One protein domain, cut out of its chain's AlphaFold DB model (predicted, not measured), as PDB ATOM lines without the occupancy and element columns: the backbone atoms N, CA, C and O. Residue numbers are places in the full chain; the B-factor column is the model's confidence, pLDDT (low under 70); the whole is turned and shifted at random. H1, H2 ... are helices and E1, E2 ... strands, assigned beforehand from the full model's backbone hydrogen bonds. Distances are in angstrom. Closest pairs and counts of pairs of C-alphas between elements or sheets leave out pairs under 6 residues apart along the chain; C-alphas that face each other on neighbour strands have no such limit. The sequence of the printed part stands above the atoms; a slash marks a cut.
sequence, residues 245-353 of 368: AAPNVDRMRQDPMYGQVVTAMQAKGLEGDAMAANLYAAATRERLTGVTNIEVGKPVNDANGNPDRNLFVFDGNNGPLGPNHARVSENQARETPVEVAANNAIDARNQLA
ATOM      1  N   ALA A 245     171.328 244.139 316.069       59.12
ATOM      2  CA  ALA A 245     172.046 245.400 315.847       59.12
ATOM      3  C   ALA A 245     172.326 246.194 317.138       59.12
ATOM      4  O   ALA A 245     173.391 246.798 317.261       59.12
ATOM      5  N   ALA A 246     171.414 246.185 318.117       67.56
ATOM      6  CA  ALA A 246     171.572 246.976 319.343       67.56
ATOM      7  C   ALA A 246     172.854 246.623 320.136       67.56
ATOM      8  O   ALA A 246     173.615 247.538 320.453       67.56
ATOM      9  N   PRO A 247     173.196 245.333 320.355       81.50
ATOM     10  CA  PRO A 247     174.476 244.956 320.961       81.50
ATOM     11  C   PRO A 247     175.712 245.444 320.192       81.50
ATOM     12  O   PRO A 247     176.721 245.789 320.808       81.50
ATOM     13  N   ASN A 248     175.667 245.470 318.857       88.00
ATOM     14  CA  ASN A 248     176.800 245.907 318.039       88.00
ATOM     15  C   ASN A 248     176.964 247.430 318.052       88.00
ATOM     16  O   ASN A 248     178.092 247.916 318.122       88.00
ATOM     17  N   VAL A 249     175.859 248.178 318.061       91.94
ATOM     18  CA  VAL A 249     175.876 249.637 318.233       91.94
ATOM     19  C   VAL A 249     176.458 250.014 319.597       91.94
ATOM     20  O   VAL A 249     177.310 250.898 319.674       91.94
ATOM     21  N   ASP A 250     176.074 249.310 320.665       91.56
ATOM     22  CA  ASP A 250     176.621 249.557 322.003       91.56
ATOM     23  C   ASP A 250     178.120 249.237 322.079       91.56
ATOM     24  O   ASP A 250     178.893 250.037 322.606       91.56
ATOM     25  N   ARG A 251     178.557 248.111 321.498       90.44
ATOM     26  CA  ARG A 251     179.985 247.754 321.409       90.44
ATOM     27  C   ARG A 251     180.791 248.793 320.642       90.44
ATOM     28  O   ARG A 251     181.870 249.162 321.091       90.44
ATOM     29  N   MET A 252     180.268 249.268 319.512       94.19
ATOM     30  CA  MET A 252     180.887 250.340 318.736       94.19
ATOM     31  C   MET A 252     181.056 251.598 319.593       94.19
ATOM     32  O   MET A 252     182.153 252.133 319.676       94.19
ATOM     33  N   ARG A 253     179.994 252.055 320.268       94.62
ATOM     34  CA  ARG A 253     180.032 253.286 321.077       94.62
ATOM     35  C   ARG A 253     180.938 253.184 322.307       94.62
ATOM     36  O   ARG A 253     181.432 254.204 322.777       94.62
ATOM     37  N   GLN A 254     181.148 251.978 322.832       94.12
ATOM     38  CA  GLN A 254     182.080 251.710 323.935       94.12
ATOM     39  C   GLN A 254     183.542 251.633 323.481       94.12
ATOM     40  O   GLN A 254     184.447 251.633 324.317       94.12
ATOM     41  N   ASP A 255     183.792 251.568 322.174       93.56
ATOM     42  CA  ASP A 255     185.138 251.522 321.638       93.56
ATOM     43  C   ASP A 255     185.851 252.879 321.784       93.56
ATOM     44  O   ASP A 255     185.319 253.904 321.341       93.56
ATOM     45  N   PRO A 256     187.084 252.921 322.323       95.88
ATOM     46  CA  PRO A 256     187.855 254.158 322.414       95.88
ATOM     47  C   PRO A 256     188.029 254.884 321.070       95.88
ATOM     48  O   PRO A 256     188.000 256.115 321.030       95.88
ATOM     49  N   MET A 257     188.165 254.147 319.963       95.38
ATOM     50  CA  MET A 257     188.302 254.719 318.624       95.38
ATOM     51  C   MET A 257     187.016 255.418 318.162       95.38
ATOM     52  O   MET A 257     187.092 256.402 317.433       95.38
ATOM     53  N   TYR A 258     185.835 254.990 318.622       96.69
ATOM     54  CA  TYR A 258     184.586 255.709 318.341       96.69
ATOM     55  C   TYR A 258     184.583 257.092 318.997       96.69
ATOM     56  O   TYR A 258     184.278 258.093 318.349       96.69
ATOM     57  N   GLY A 259     185.012 257.179 320.261       96.44
ATOM     58  CA  GLY A 259     185.178 258.466 320.945       96.44
ATOM     59  C   GLY A 259     186.196 259.381 320.248       96.44
ATOM     60  O   GLY A 259     185.990 260.594 320.156       96.44
ATOM     61  N   GLN A 260     187.264 258.799 319.696       97.81
ATOM     62  CA  GLN A 260     188.259 259.526 318.903       97.81
ATOM     63  C   GLN A 260     187.671 260.075 317.594       97.81
ATOM     64  O   GLN A 260     187.895 261.241 317.274       97.81
ATOM     65  N   VAL A 261     186.867 259.279 316.879       97.44
ATOM     66  CA  VAL A 261     186.138 259.722 315.676       97.44
ATOM     67  C   VAL A 261     185.229 260.902 316.000       97.44
ATOM     68  O   VAL A 261     185.314 261.931 315.334       97.44
ATOM     69  N   VAL A 262     184.408 260.795 317.049       97.31
ATOM     70  CA  VAL A 262     183.497 261.875 317.464       97.31
ATOM     71  C   VAL A 262     184.272 263.154 317.796       97.31
ATOM     72  O   VAL A 262     183.887 264.238 317.361       97.31
ATOM     73  N   THR A 263     185.397 263.035 318.504       96.75
ATOM     74  CA  THR A 263     186.259 264.182 318.840       96.75
ATOM     75  C   THR A 263     186.842 264.836 317.583       96.75
ATOM     76  O   THR A 263     186.789 266.058 317.432       96.75
ATOM     77  N   ALA A 264     187.363 264.038 316.649       96.12
ATOM     78  CA  ALA A 264     187.928 264.542 315.400       96.12
ATOM     79  C   ALA A 264     186.858 265.185 314.493       96.12
ATOM     80  O   ALA A 264     187.129 266.193 313.842       96.12
ATOM     81  N   MET A 265     185.630 264.655 314.490       96.94
ATOM     82  CA  MET A 265     184.500 265.229 313.754       96.94
ATOM     83  C   MET A 265     184.141 266.621 314.271       96.94
ATOM     84  O   MET A 265     184.027 267.561 313.482       96.94
ATOM     85  N   GLN A 266     184.030 266.771 315.595       94.06
ATOM     86  CA  GLN A 266     183.719 268.052 316.235       94.06
ATOM     87  C   GLN A 266     184.745 269.131 315.869       94.06
ATOM     88  O   GLN A 266     184.368 270.263 315.568       94.06
ATOM     89  N   ALA A 267     186.032 268.777 315.800       92.88
ATOM     90  CA  ALA A 267     187.096 269.699 315.396       92.88
ATOM     91  C   ALA A 267     186.950 270.225 313.951       92.88
ATOM     92  O   ALA A 267     187.520 271.264 313.616       92.88
ATOM     93  N   LYS A 268     186.182 269.535 313.098       92.62
ATOM     94  CA  LYS A 268     185.885 269.938 311.714       92.62
ATOM     95  C   LYS A 268     184.450 270.434 311.512       92.62
ATOM     96  O   LYS A 268     184.042 270.646 310.373       92.62
ATOM     97  N   GLY A 269     183.685 270.623 312.590       92.94
ATOM     98  CA  GLY A 269     182.275 271.019 312.514       92.94
ATOM     99  C   GLY A 269     181.379 269.952 311.877       92.94
ATOM    100  O   GLY A 269     180.349 270.281 311.290       92.94
ATOM    101  N   LEU A 270     181.789 268.683 311.940       93.38
ATOM    102  CA  LEU A 270     180.995 267.543 311.501       93.38
ATOM    103  C   LEU A 270     180.204 266.988 312.688       93.38
ATOM    104  O   LEU A 270     180.737 266.816 313.783       93.38
ATOM    105  N   GLU A 271     178.935 266.669 312.456       93.12
ATOM    106  CA  GLU A 271     178.015 266.167 313.476       93.12
ATOM    107  C   GLU A 271     177.092 265.086 312.895       93.12
ATOM    108  O   GLU A 271     176.864 265.023 311.680       93.12
ATOM    109  N   GLY A 272     176.532 264.261 313.782       95.00
ATOM    110  CA  GLY A 272     175.550 263.225 313.459       95.00
ATOM    111  C   GLY A 272     176.036 261.814 313.794       95.00
ATOM    112  O   GLY A 272     177.150 261.427 313.449       95.00
ATOM    113  N   ASP A 273     175.170 261.031 314.440       93.12
ATOM    114  CA  ASP A 273     175.493 259.673 314.907       93.12
ATOM    115  C   ASP A 273     175.737 258.704 313.738       93.12
ATOM    116  O   ASP A 273     176.690 257.932 313.760       93.12
ATOM    117  N   ALA A 274     174.948 258.818 312.662       92.38
ATOM    118  CA  ALA A 274     175.175 258.068 311.425       92.38
ATOM    119  C   ALA A 274     176.569 258.346 310.845       92.38
ATOM    120  O   ALA A 274     177.303 257.418 310.512       92.38
ATOM    121  N   MET A 275     176.984 259.615 310.805       95.31
ATOM    122  CA  MET A 275     178.304 259.975 310.295       95.31
ATOM    123  C   MET A 275     179.420 259.398 311.173       95.31
ATOM    124  O   MET A 275     180.336 258.774 310.644       95.31
ATOM    125  N   ALA A 276     179.319 259.530 312.498       97.12
ATOM    126  CA  ALA A 276     180.300 258.961 313.425       97.12
ATOM    127  C   ALA A 276     180.419 257.436 313.281       97.12
ATOM    128  O   ALA A 276     181.531 256.910 313.180       97.12
ATOM    129  N   ALA A 277     179.288 256.734 313.186       95.50
ATOM    130  CA  ALA A 277     179.247 255.291 312.976       95.50
ATOM    131  C   ALA A 277     179.922 254.871 311.664       95.50
ATOM    132  O   ALA A 277     180.739 253.951 311.656       95.50
ATOM    133  N   ASN A 278     179.643 255.568 310.561       95.44
ATOM    134  CA  ASN A 278     180.223 255.241 309.258       95.44
ATOM    135  C   ASN A 278     181.721 255.563 309.165       95.44
ATOM    136  O   ASN A 278     182.474 254.785 308.576       95.44
ATOM    137  N   LEU A 279     182.185 256.654 309.783       94.06
ATOM    138  CA  LEU A 279     183.617 256.959 309.869       94.06
ATOM    139  C   LEU A 279     184.365 255.931 310.731       94.06
ATOM    140  O   LEU A 279     185.437 255.469 310.341       94.06
ATOM    141  N   TYR A 280     183.782 255.509 311.858       95.81
ATOM    142  CA  TYR A 280     184.328 254.429 312.685       95.81
ATOM    143  C   TYR A 280     184.380 253.090 311.940       95.81
ATOM    144  O   TYR A 280     185.387 252.376 312.004       95.81
ATOM    145  N   ALA A 281     183.319 252.747 311.208       90.69
ATOM    146  CA  ALA A 281     183.268 251.524 310.415       90.69
ATOM    147  C   ALA A 281     184.347 251.518 309.326       90.69
ATOM    148  O   ALA A 281     185.038 250.514 309.145       90.69
ATOM    149  N   ALA A 282     184.554 252.652 308.650       88.25
ATOM    150  CA  ALA A 282     185.611 252.796 307.658       88.25
ATOM    151  C   ALA A 282     187.010 252.692 308.281       88.25
ATOM    152  O   ALA A 282     187.828 251.917 307.791       88.25
ATOM    153  N   ALA A 283     187.270 253.390 309.391       91.81
ATOM    154  CA  ALA A 283     188.535 253.292 310.124       91.81
ATOM    155  C   ALA A 283     188.846 251.844 310.541       91.81
ATOM    156  O   ALA A 283     189.966 251.362 310.387       91.81
ATOM    157  N   THR A 284     187.824 251.122 311.003       90.50
ATOM    158  CA  THR A 284     187.939 249.713 311.388       90.50
ATOM    159  C   THR A 284     188.268 248.819 310.192       90.50
ATOM    160  O   THR A 284     189.140 247.954 310.290       90.50
ATOM    161  N   ARG A 285     187.605 249.036 309.050       87.12
ATOM    162  CA  ARG A 285     187.845 248.279 307.813       87.12
ATOM    163  C   ARG A 285     189.267 248.470 307.287       87.12
ATOM    164  O   ARG A 285     189.901 247.489 306.905       87.12
ATOM    165  N   GLU A 286     189.777 249.699 307.333       84.19
ATOM    166  CA  GLU A 286     191.151 250.028 306.926       84.19
ATOM    167  C   GLU A 286     192.202 249.692 307.998       84.19
ATOM    168  O   GLU A 286     193.386 249.973 307.823       84.19
ATOM    169  N   ARG A 287     191.795 249.037 309.098       89.19
ATOM    170  CA  ARG A 287     192.677 248.575 310.184       89.19
ATOM    171  C   ARG A 287     193.454 249.709 310.855       89.19
ATOM    172  O   ARG A 287     194.581 249.506 311.305       89.19
ATOM    173  N   LEU A 288     192.848 250.891 310.934       89.94
ATOM    174  CA  LEU A 288     193.421 252.010 311.667       89.94
ATOM    175  C   LEU A 288     193.559 251.637 313.146       89.94
ATOM    176  O   LEU A 288     192.646 251.069 313.748       89.94
ATOM    177  N   THR A 289     194.707 251.953 313.746       90.38
ATOM    178  CA  THR A 289     194.970 251.637 315.164       90.38
ATOM    179  C   THR A 289     194.307 252.619 316.132       90.38
ATOM    180  O   THR A 289     194.366 252.440 317.346       90.38
ATOM    181  N   GLY A 290     193.719 253.684 315.595       92.88
ATOM    182  CA  GLY A 290     193.048 254.761 316.305       92.88
ATOM    183  C   GLY A 290     192.651 255.858 315.323       92.88
ATOM    184  O   GLY A 290     192.840 255.720 314.116       92.88
ATOM    185  N   VAL A 291     192.119 256.962 315.838       96.19
ATOM    186  CA  VAL A 291     191.810 258.159 315.054       96.19
ATOM    187  C   VAL A 291     192.398 259.381 315.745       96.19
ATOM    188  O   VAL A 291     192.166 259.625 316.926       96.19
ATOM    189  N   THR A 292     193.189 260.152 315.008       94.94
ATOM    190  CA  THR A 292     193.831 261.378 315.503       94.94
ATOM    191  C   THR A 292     193.322 262.617 314.790       94.94
ATOM    192  O   THR A 292     193.289 263.691 315.386       94.94
ATOM    193  N   ASN A 293     192.906 262.483 313.530       92.69
ATOM    194  CA  ASN A 293     192.415 263.596 312.734       92.69
ATOM    195  C   ASN A 293     191.397 263.127 311.690       92.69
ATOM    196  O   ASN A 293     191.436 261.981 311.237       92.69
ATOM    197  N   ILE A 294     190.520 264.040 311.281       93.31
ATOM    198  CA  ILE A 294     189.663 263.893 310.105       93.31
ATOM    199  C   ILE A 294     189.924 265.089 309.205       93.31
ATOM    200  O   ILE A 294     189.949 266.195 309.714       93.31
ATOM    201  N   GLU A 295     190.075 264.912 307.896       88.38
ATOM    202  CA  GLU A 295     190.115 266.025 306.941       88.38
ATOM    203  C   GLU A 295     188.921 265.979 305.989       88.38
ATOM    204  O   GLU A 295     188.481 264.909 305.565       88.38
ATOM    205  N   VAL A 296     188.401 267.161 305.653       88.19
ATOM    206  CA  VAL A 296     187.296 267.321 304.703       88.19
ATOM    207  C   VAL A 296     187.888 267.642 303.340       88.19
ATOM    208  O   VAL A 296     188.541 268.669 303.155       88.19
ATOM    209  N   GLY A 297     187.661 266.749 302.388       75.25
ATOM    210  CA  GLY A 297     188.081 266.914 301.010       75.25
ATOM    211  C   GLY A 297     187.322 268.016 300.280       75.25
ATOM    212  O   GLY A 297     186.234 268.441 300.683       75.25
ATOM    213  N   LYS A 298     187.883 268.454 299.150       75.81
ATOM    214  CA  LYS A 298     187.181 269.345 298.223       75.81
ATOM    215  C   LYS A 298     185.844 268.756 297.747       75.81
ATOM    216  O   LYS A 298     185.711 267.532 297.691       75.81
ATOM    217  N   PRO A 299     184.877 269.617 297.370       79.69
ATOM    218  CA  PRO A 299     183.658 269.183 296.699       79.69
ATOM    219  C   PRO A 299     183.966 268.315 295.480       79.69
ATOM    220  O   PRO A 299     184.804 268.669 294.648       79.69
ATOM    221  N   VAL A 300     183.266 267.193 295.390       71.81
ATOM    222  CA  VAL A 300     183.266 266.256 294.265       71.81
ATOM    223  C   VAL A 300     181.821 266.017 293.827       71.81
ATOM    224  O   VAL A 300     180.889 266.513 294.457       71.81
ATOM    225  N   ASN A 301     181.633 265.256 292.753       67.50
ATOM    226  CA  ASN A 301     180.334 264.677 292.437       67.50
ATOM    227  C   ASN A 301     180.382 263.172 292.723       67.50
ATOM    228  O   ASN A 301     181.397 262.533 292.434       67.50
ATOM    229  N   ASP A 302     179.307 262.618 293.278       61.03
ATOM    230  CA  ASP A 302     179.151 261.179 293.475       61.03
ATOM    231  C   ASP A 302     179.001 260.430 292.132       61.03
ATOM    232  O   ASP A 302     178.973 261.024 291.049       61.03
ATOM    233  N   ALA A 303     178.881 259.100 292.191       48.84
ATOM    234  CA  ALA A 303     178.721 258.250 291.005       48.84
ATOM    235  C   ALA A 303     177.456 258.559 290.173       48.84
ATOM    236  O   ALA A 303     177.384 258.165 289.010       48.84
ATOM    237  N   ASN A 304     176.479 259.263 290.751       52.28
ATOM    238  CA  ASN A 304     175.238 259.685 290.103       52.28
ATOM    239  C   ASN A 304     175.277 261.160 289.658       52.28
ATOM    240  O   ASN A 304     174.296 261.659 289.107       52.28
ATOM    241  N   GLY A 305     176.395 261.859 289.874       56.66
ATOM    242  CA  GLY A 305     176.579 263.260 289.510       56.66
ATOM    243  C   GLY A 305     176.098 264.272 290.556       56.66
ATOM    244  O   GLY A 305     176.110 265.467 290.258       56.66
ATOM    245  N   ASN A 306     175.699 263.846 291.759       69.19
ATOM    246  CA  ASN A 306     175.257 264.756 292.819       69.19
ATOM    247  C   ASN A 306     176.450 265.346 293.587       69.19
ATOM    248  O   ASN A 306     177.431 264.634 293.793       69.19
ATOM    249  N   PRO A 307     176.370 266.595 294.082       80.25
ATOM    250  CA  PRO A 307     177.417 267.171 294.924       80.25
ATOM    251  C   PRO A 307     177.677 266.339 296.189       80.25
ATOM    252  O   PRO A 307     176.746 266.002 296.919       80.25
ATOM    253  N   ASP A 308     178.946 266.056 296.471       83.56
ATOM    254  CA  ASP A 308     179.411 265.288 297.630       83.56
ATOM    255  C   ASP A 308     180.798 265.785 298.094       83.56
ATOM    256  O   ASP A 308     181.416 266.654 297.468       83.56
ATOM    257  N   ARG A 309     181.310 265.251 299.204       84.88
ATOM    258  CA  ARG A 309     182.683 265.451 299.691       84.88
ATOM    259  C   ARG A 309     183.242 264.142 300.228       84.88
ATOM    260  O   ARG A 309     182.525 263.334 300.804       84.88
ATOM    261  N   ASN A 310     184.553 263.966 300.105       83.19
ATOM    262  CA  ASN A 310     185.248 262.855 300.747       83.19
ATOM    263  C   ASN A 310     185.744 263.267 302.136       83.19
ATOM    264  O   ASN A 310     186.410 264.289 302.278       83.19
ATOM    265  N   LEU A 311     185.453 262.457 303.148       86.19
ATOM    266  CA  LEU A 311     185.988 262.567 304.502       86.19
ATOM    267  C   LEU A 311     187.149 261.583 304.662       86.19
ATOM    268  O   LEU A 311     187.007 260.406 304.329       86.19
ATOM    269  N   PHE A 312     188.277 262.057 305.186       86.38
ATOM    270  CA  PHE A 312     189.481 261.254 305.396       86.38
ATOM    271  C   PHE A 312     189.753 261.103 306.882       86.38
ATOM    272  O   PHE A 312     189.974 262.102 307.553       86.38
ATOM    273  N   VAL A 313     189.749 259.877 307.390       90.62
ATOM    274  CA  VAL A 313     190.031 259.553 308.795       90.62
ATOM    275  C   VAL A 313     191.474 259.076 308.903       90.62
ATOM    276  O   VAL A 313     191.835 258.163 308.175       90.62
ATOM    277  N   PHE A 314     192.279 259.645 309.801       90.44
ATOM    278  CA  PHE A 314     193.701 259.312 309.966       90.44
ATOM    279  C   PHE A 314     193.997 258.765 311.360       90.44
ATOM    280  O   PHE A 314     193.461 259.275 312.344       90.44
ATOM    281  N   ASP A 315     194.912 257.799 311.460       92.19
ATOM    282  CA  ASP A 315     195.375 257.251 312.748       92.19
ATOM    283  C   ASP A 315     196.643 257.936 313.295       92.19
ATOM    284  O   ASP A 315     197.037 257.696 314.433       92.19
ATOM    285  N   GLY A 316     197.252 258.836 312.515       86.00
ATOM    286  CA  GLY A 316     198.478 259.561 312.869       86.00
ATOM    287  C   GLY A 316     199.780 258.798 312.595       86.00
ATOM    288  O   GLY A 316     200.859 259.357 312.791       86.00
ATOM    289  N   ASN A 317     199.698 257.559 312.112       85.44
ATOM    290  CA  ASN A 317     200.832 256.741 311.706       85.44
ATOM    291  C   ASN A 317     201.030 256.782 310.188       85.44
ATOM    292  O   ASN A 317     200.105 257.033 309.415       85.44
ATOM    293  N   ASN A 318     202.252 256.473 309.754       76.44
ATOM    294  CA  ASN A 318     202.596 256.336 308.342       76.44
ATOM    295  C   ASN A 318     202.828 254.866 307.989       76.44
ATOM    296  O   ASN A 318     203.622 254.182 308.637       76.44
ATOM    297  N   GLY A 319     202.179 254.413 306.924       69.69
ATOM    298  CA  GLY A 319     202.486 253.177 306.224       69.69
ATOM    299  C   GLY A 319     203.425 253.402 305.028       69.69
ATOM    300  O   GLY A 319     203.888 254.518 304.779       69.69
ATOM    301  N   PRO A 320     203.689 252.348 304.232       61.78
ATOM    302  CA  PRO A 320     204.570 252.418 303.059       61.78
ATOM    303  C   PRO A 320     204.121 253.408 301.973       61.78
ATOM    304  O   PRO A 320     204.938 253.847 301.171       61.78
ATOM    305  N   LEU A 321     202.828 253.749 301.939       58.41
ATOM    306  CA  LEU A 321     202.211 254.641 300.948       58.41
ATOM    307  C   LEU A 321     201.898 256.040 301.515       58.41
ATOM    308  O   LEU A 321     201.238 256.839 300.853       58.41
ATOM    309  N   GLY A 322     202.376 256.350 302.726       67.44
ATOM    310  CA  GLY A 322     202.085 257.593 303.444       67.44
ATOM    311  C   GLY A 322     201.176 257.380 304.660       67.44
ATOM    312  O   GLY A 322     201.084 256.255 305.153       67.44
ATOM    313  N   PRO A 323     200.532 258.442 305.176       76.44
ATOM    314  CA  PRO A 323     199.654 258.354 306.340       76.44
ATOM    315  C   PRO A 323     198.553 257.303 306.166       76.44
ATOM    316  O   PRO A 323     197.865 257.285 305.138       76.44
ATOM    317  N   ASN A 324     198.376 256.441 307.168       82.19
ATOM    318  CA  ASN A 324     197.277 255.483 307.168       82.19
ATOM    319  C   ASN A 324     195.962 256.249 307.277       82.19
ATOM    320  O   ASN A 324     195.815 257.149 308.113       82.19
ATOM    321  N   HIS A 325     195.006 255.891 306.426       85.56
ATOM    322  CA  HIS A 325     193.753 256.612 306.359       85.56
ATOM    323  C   HIS A 325     192.594 255.748 305.871       85.56
ATOM    324  O   HIS A 325     192.793 254.732 305.210       85.56
ATOM    325  N   ALA A 326     191.374 256.196 306.162       87.12
ATOM    326  CA  ALA A 326     190.142 255.694 305.570       87.12
ATOM    327  C   ALA A 326     189.399 256.826 304.856       87.12
ATOM    328  O   ALA A 326     189.371 257.949 305.355       87.12
ATOM    329  N   ARG A 327     188.777 256.535 303.707       85.00
ATOM    330  CA  ARG A 327     187.921 257.484 302.975       85.00
ATOM    331  C   ARG A 327     186.466 257.086 303.055       85.00
ATOM    332  O   ARG A 327     186.126 255.919 302.855       85.00
ATOM    333  N   VAL A 328     185.618 258.081 303.267       84.62
ATOM    334  CA  VAL A 328     184.167 257.918 303.302       84.62
ATOM    335  C   VAL A 328     183.516 259.047 302.512       84.62
ATOM    336  O   VAL A 328     183.886 260.205 302.690       84.62
ATOM    337  N   SER A 329     182.556 258.721 301.645       85.25
ATOM    338  CA  SER A 329     181.653 259.721 301.059       85.25
ATOM    339  C   SER A 329     180.824 260.351 302.177       85.25
ATOM    340  O   SER A 329     180.292 259.640 303.033       85.25
ATOM    341  N   GLU A 330     180.714 261.675 302.200       87.94
ATOM    342  CA  GLU A 330     179.939 262.366 303.223       87.94
ATOM    343  C   GLU A 330     178.447 262.057 303.093       87.94
ATOM    344  O   GLU A 330     177.807 261.751 304.102       87.94
ATOM    345  N   ASN A 331     177.903 262.078 301.872       85.06
ATOM    346  CA  ASN A 331     176.510 261.707 301.623       85.06
ATOM    347  C   ASN A 331     176.241 260.271 302.092       85.06
ATOM    348  O   ASN A 331     175.338 260.041 302.896       85.06
ATOM    349  N   GLN A 332     177.099 259.318 301.710       84.88
ATOM    350  CA  GLN A 332     176.971 257.931 302.154       84.88
ATOM    351  C   GLN A 332     177.057 257.799 303.682       84.88
ATOM    352  O   GLN A 332     176.297 257.030 304.276       84.88
ATOM    353  N   ALA A 333     177.958 258.544 304.331       88.88
ATOM    354  CA  ALA A 333     178.118 258.526 305.784       88.88
ATOM    355  C   ALA A 333     176.883 259.068 306.518       88.88
ATOM    356  O   ALA A 333     176.602 258.648 307.641       88.88
ATOM    357  N   ARG A 334     176.157 260.009 305.904       89.94
ATOM    358  CA  ARG A 334     174.914 260.571 306.448       89.94
ATOM    359  C   ARG A 334     173.718 259.652 306.228       89.94
ATOM    360  O   ARG A 334     172.862 259.572 307.102       89.94
ATOM    361  N   GLU A 335     173.657 258.985 305.080       86.56
ATOM    362  CA  GLU A 335     172.509 258.166 304.676       86.56
ATOM    363  C   GLU A 335     172.552 256.739 305.228       86.56
ATOM    364  O   GLU A 335     171.503 256.143 305.480       86.56
ATOM    365  N   THR A 336     173.746 256.174 305.432       85.69
ATOM    366  CA  THR A 336     173.886 254.791 305.903       85.69
ATOM    367  C   THR A 336     173.495 254.691 307.384       85.69
ATOM    368  O   THR A 336     174.138 255.341 308.216       85.69
ATOM    369  N   PRO A 337     172.496 253.863 307.756       93.38
ATOM    370  CA  PRO A 337     172.040 253.753 309.140       93.38
ATOM    371  C   PRO A 337     173.137 253.298 310.110       93.38
ATOM    372  O   PRO A 337     174.017 252.508 309.757       93.38
ATOM    373  N   VAL A 338     173.038 253.756 311.359       92.56
ATOM    374  CA  VAL A 338     173.997 253.462 312.441       92.56
ATOM    375  C   VAL A 338     174.148 251.955 312.654       92.56
ATOM    376  O   VAL A 338     175.256 251.456 312.824       92.56
ATOM    377  N   GLU A 339     173.043 251.217 312.590       89.75
ATOM    378  CA  GLU A 339     172.993 249.765 312.759       89.75
ATOM    379  C   GLU A 339     173.797 249.040 311.676       89.75
ATOM    380  O   GLU A 339     174.527 248.090 311.960       89.75
ATOM    381  N   VAL A 340     173.689 249.514 310.432       84.56
ATOM    382  CA  VAL A 340     174.410 248.949 309.285       84.56
ATOM    383  C   VAL A 340     175.907 249.205 309.438       84.56
ATOM    384  O   VAL A 340     176.709 248.286 309.279       84.56
ATOM    385  N   ALA A 341     176.289 250.430 309.803       88.12
ATOM    386  CA  ALA A 341     177.684 250.786 310.034       88.12
ATOM    387  C   ALA A 341     178.306 249.984 311.193       88.12
ATOM    388  O   ALA A 341     179.412 249.457 311.053       88.12
ATOM    389  N   ALA A 342     177.583 249.828 312.306       88.38
ATOM    390  CA  ALA A 342     178.037 249.056 313.459       88.38
ATOM    391  C   ALA A 342     178.249 247.575 313.112       88.38
ATOM    392  O   ALA A 342     179.287 247.008 313.455       88.38
ATOM    393  N   ASN A 343     177.314 246.960 312.382       85.44
ATOM    394  CA  ASN A 343     177.465 245.578 311.920       85.44
ATOM    395  C   ASN A 343     178.682 245.426 310.999       85.44
ATOM    396  O   ASN A 343     179.522 244.563 311.245       85.44
ATOM    397  N   ASN A 344     178.849 246.326 310.025       84.50
ATOM    398  CA  ASN A 344     180.006 246.315 309.124       84.50
ATOM    399  C   ASN A 344     181.342 246.419 309.883       84.50
ATOM    400  O   ASN A 344     182.311 245.749 309.527       84.50
ATOM    401  N   ALA A 345     181.407 247.245 310.931       86.94
ATOM    402  CA  ALA A 345     182.609 247.399 311.745       86.94
ATOM    403  C   ALA A 345     182.948 246.119 312.529       86.94
ATOM    404  O   ALA A 345     184.110 245.708 312.592       86.94
ATOM    405  N   ILE A 346     181.938 245.471 313.115       82.44
ATOM    406  CA  ILE A 346     182.112 244.217 313.855       82.44
ATOM    407  C   ILE A 346     182.498 243.074 312.912       82.44
ATOM    408  O   ILE A 346     183.431 242.329 313.215       82.44
ATOM    409  N   ASP A 347     181.862 242.974 311.748       80.00
ATOM    410  CA  ASP A 347     182.195 241.967 310.740       80.00
ATOM    411  C   ASP A 347     183.629 242.129 310.236       80.00
ATOM    412  O   ASP A 347     184.371 241.146 310.170       80.00
ATOM    413  N   ALA A 348     184.063 243.366 309.974       76.31
ATOM    414  CA  ALA A 348     185.448 243.651 309.615       76.31
ATOM    415  C   ALA A 348     186.424 243.155 310.696       76.31
ATOM    416  O   ALA A 348     187.407 242.491 310.379       76.31
ATOM    417  N   ARG A 349     186.137 243.385 311.983       80.38
ATOM    418  CA  ARG A 349     186.975 242.890 313.095       80.38
ATOM    419  C   ARG A 349     186.996 241.377 313.213       80.38
ATOM    420  O   ARG A 349     188.056 240.803 313.449       80.38
ATOM    421  N   ASN A 350     185.854 240.730 313.029       77.19
ATOM    422  CA  ASN A 350     185.762 239.274 313.082       77.19
ATOM    423  C   ASN A 350     186.564 238.630 311.945       77.19
ATOM    424  O   ASN A 350     187.272 237.648 312.166       77.19
ATOM    425  N   GLN A 351     186.521 239.215 310.746       72.50
ATOM    426  CA  GLN A 351     187.347 238.779 309.619       72.50
ATOM    427  C   GLN A 351     188.848 238.959 309.895       72.50
ATOM    428  O   GLN A 351     189.647 238.126 309.468       72.50
ATOM    429  N   LEU A 352     189.243 239.997 310.642       63.75
ATOM    430  CA  LEU A 352     190.633 240.194 311.073       63.75
ATOM    431  C   LEU A 352     191.076 239.145 312.095       63.75
ATOM    432  O   LEU A 352     192.171 238.606 311.969       63.75
ATOM    433  N   ALA A 353     190.226 238.828 313.072       61.59
ATOM    434  CA  ALA A 353     190.518 237.823 314.094       61.59
ATOM    435  C   ALA A 353     190.606 236.393 313.525       61.59
ATOM    436  O   ALA A 353     191.275 235.540 314.102       61.59
TER     437      ALA A 353
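Overview. This is residues 245 to 353 of the 368 residues of an uncharacterized protein of Lysobacter sp. (UniProt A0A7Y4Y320). A strongly twisted three-stranded sheet has H2 and H3 packed over one face; H3 sits in the middle of the domain, with H5 packed along its side away from the sheet. H1 packs across H5, and short H4 follows the end of E3. The printed part has 109 residues, in the order H1 H2 H3 E1 E2 E3 H4 H5; the antiparallel sheet runs E1 E2 E3, and the class is mixed. It is compact, with a radius of gyration of the C-alphas of 13.3 A and spans of 35 by 32 by 26 A.

Along the chain. H1, residues 245 to 254, begins at C-alpha 245 (172.046, 245.400, 315.847). H2 is 256 to 267 and H3 273 to 285. E1, 293 to 301, bends by 57 degrees at 298; E2, 307 to 319, 30.9 A long, bends by 89 degrees at 316. E3 is 322 to 329 and H4 330 to 335. H5, 338 to 353, 22.8 A long, ends at C-alpha 353 (190.518, 237.823, 314.094).

Arrangement. H1 touches H5, about perpendicular at 74 degrees; the closest C-alphas, Val 249 and Ala 342, are 5.3 A apart. H2 and H3 are on the same face, two layers with helices over a sheet, at heights of 9.2 A and 9.1 A. The hub H3 touches H5 at a shallow tilt of 15 degrees, the same way; the closest C-alphas, Ala 281 and Ala 345, are 4.4 A apart. H3 touches H4 with residues 274 to 279 alone, closest at C-alphas Met 275 and Ala 333, 4.7 A. E1, E2 and E3 form a meander, each strand the antiparallel neighbour of the one before; N 295 and O 312 are 2.8 A apart, N 313 and O 326 2.8 A. In the five helices every O i to N i+4 pair is within hydrogen-bond range.

Size, cuts and confidence. The C-alphas farthest apart, Gly 305 and Ala 353, are 38.0 A apart. The printed part has no cut and no long link. Mean pLDDT of the printed part is 85.3; residues 245 to 246, 301 to 306, 319 to 322 and 352 to 353 are under 70.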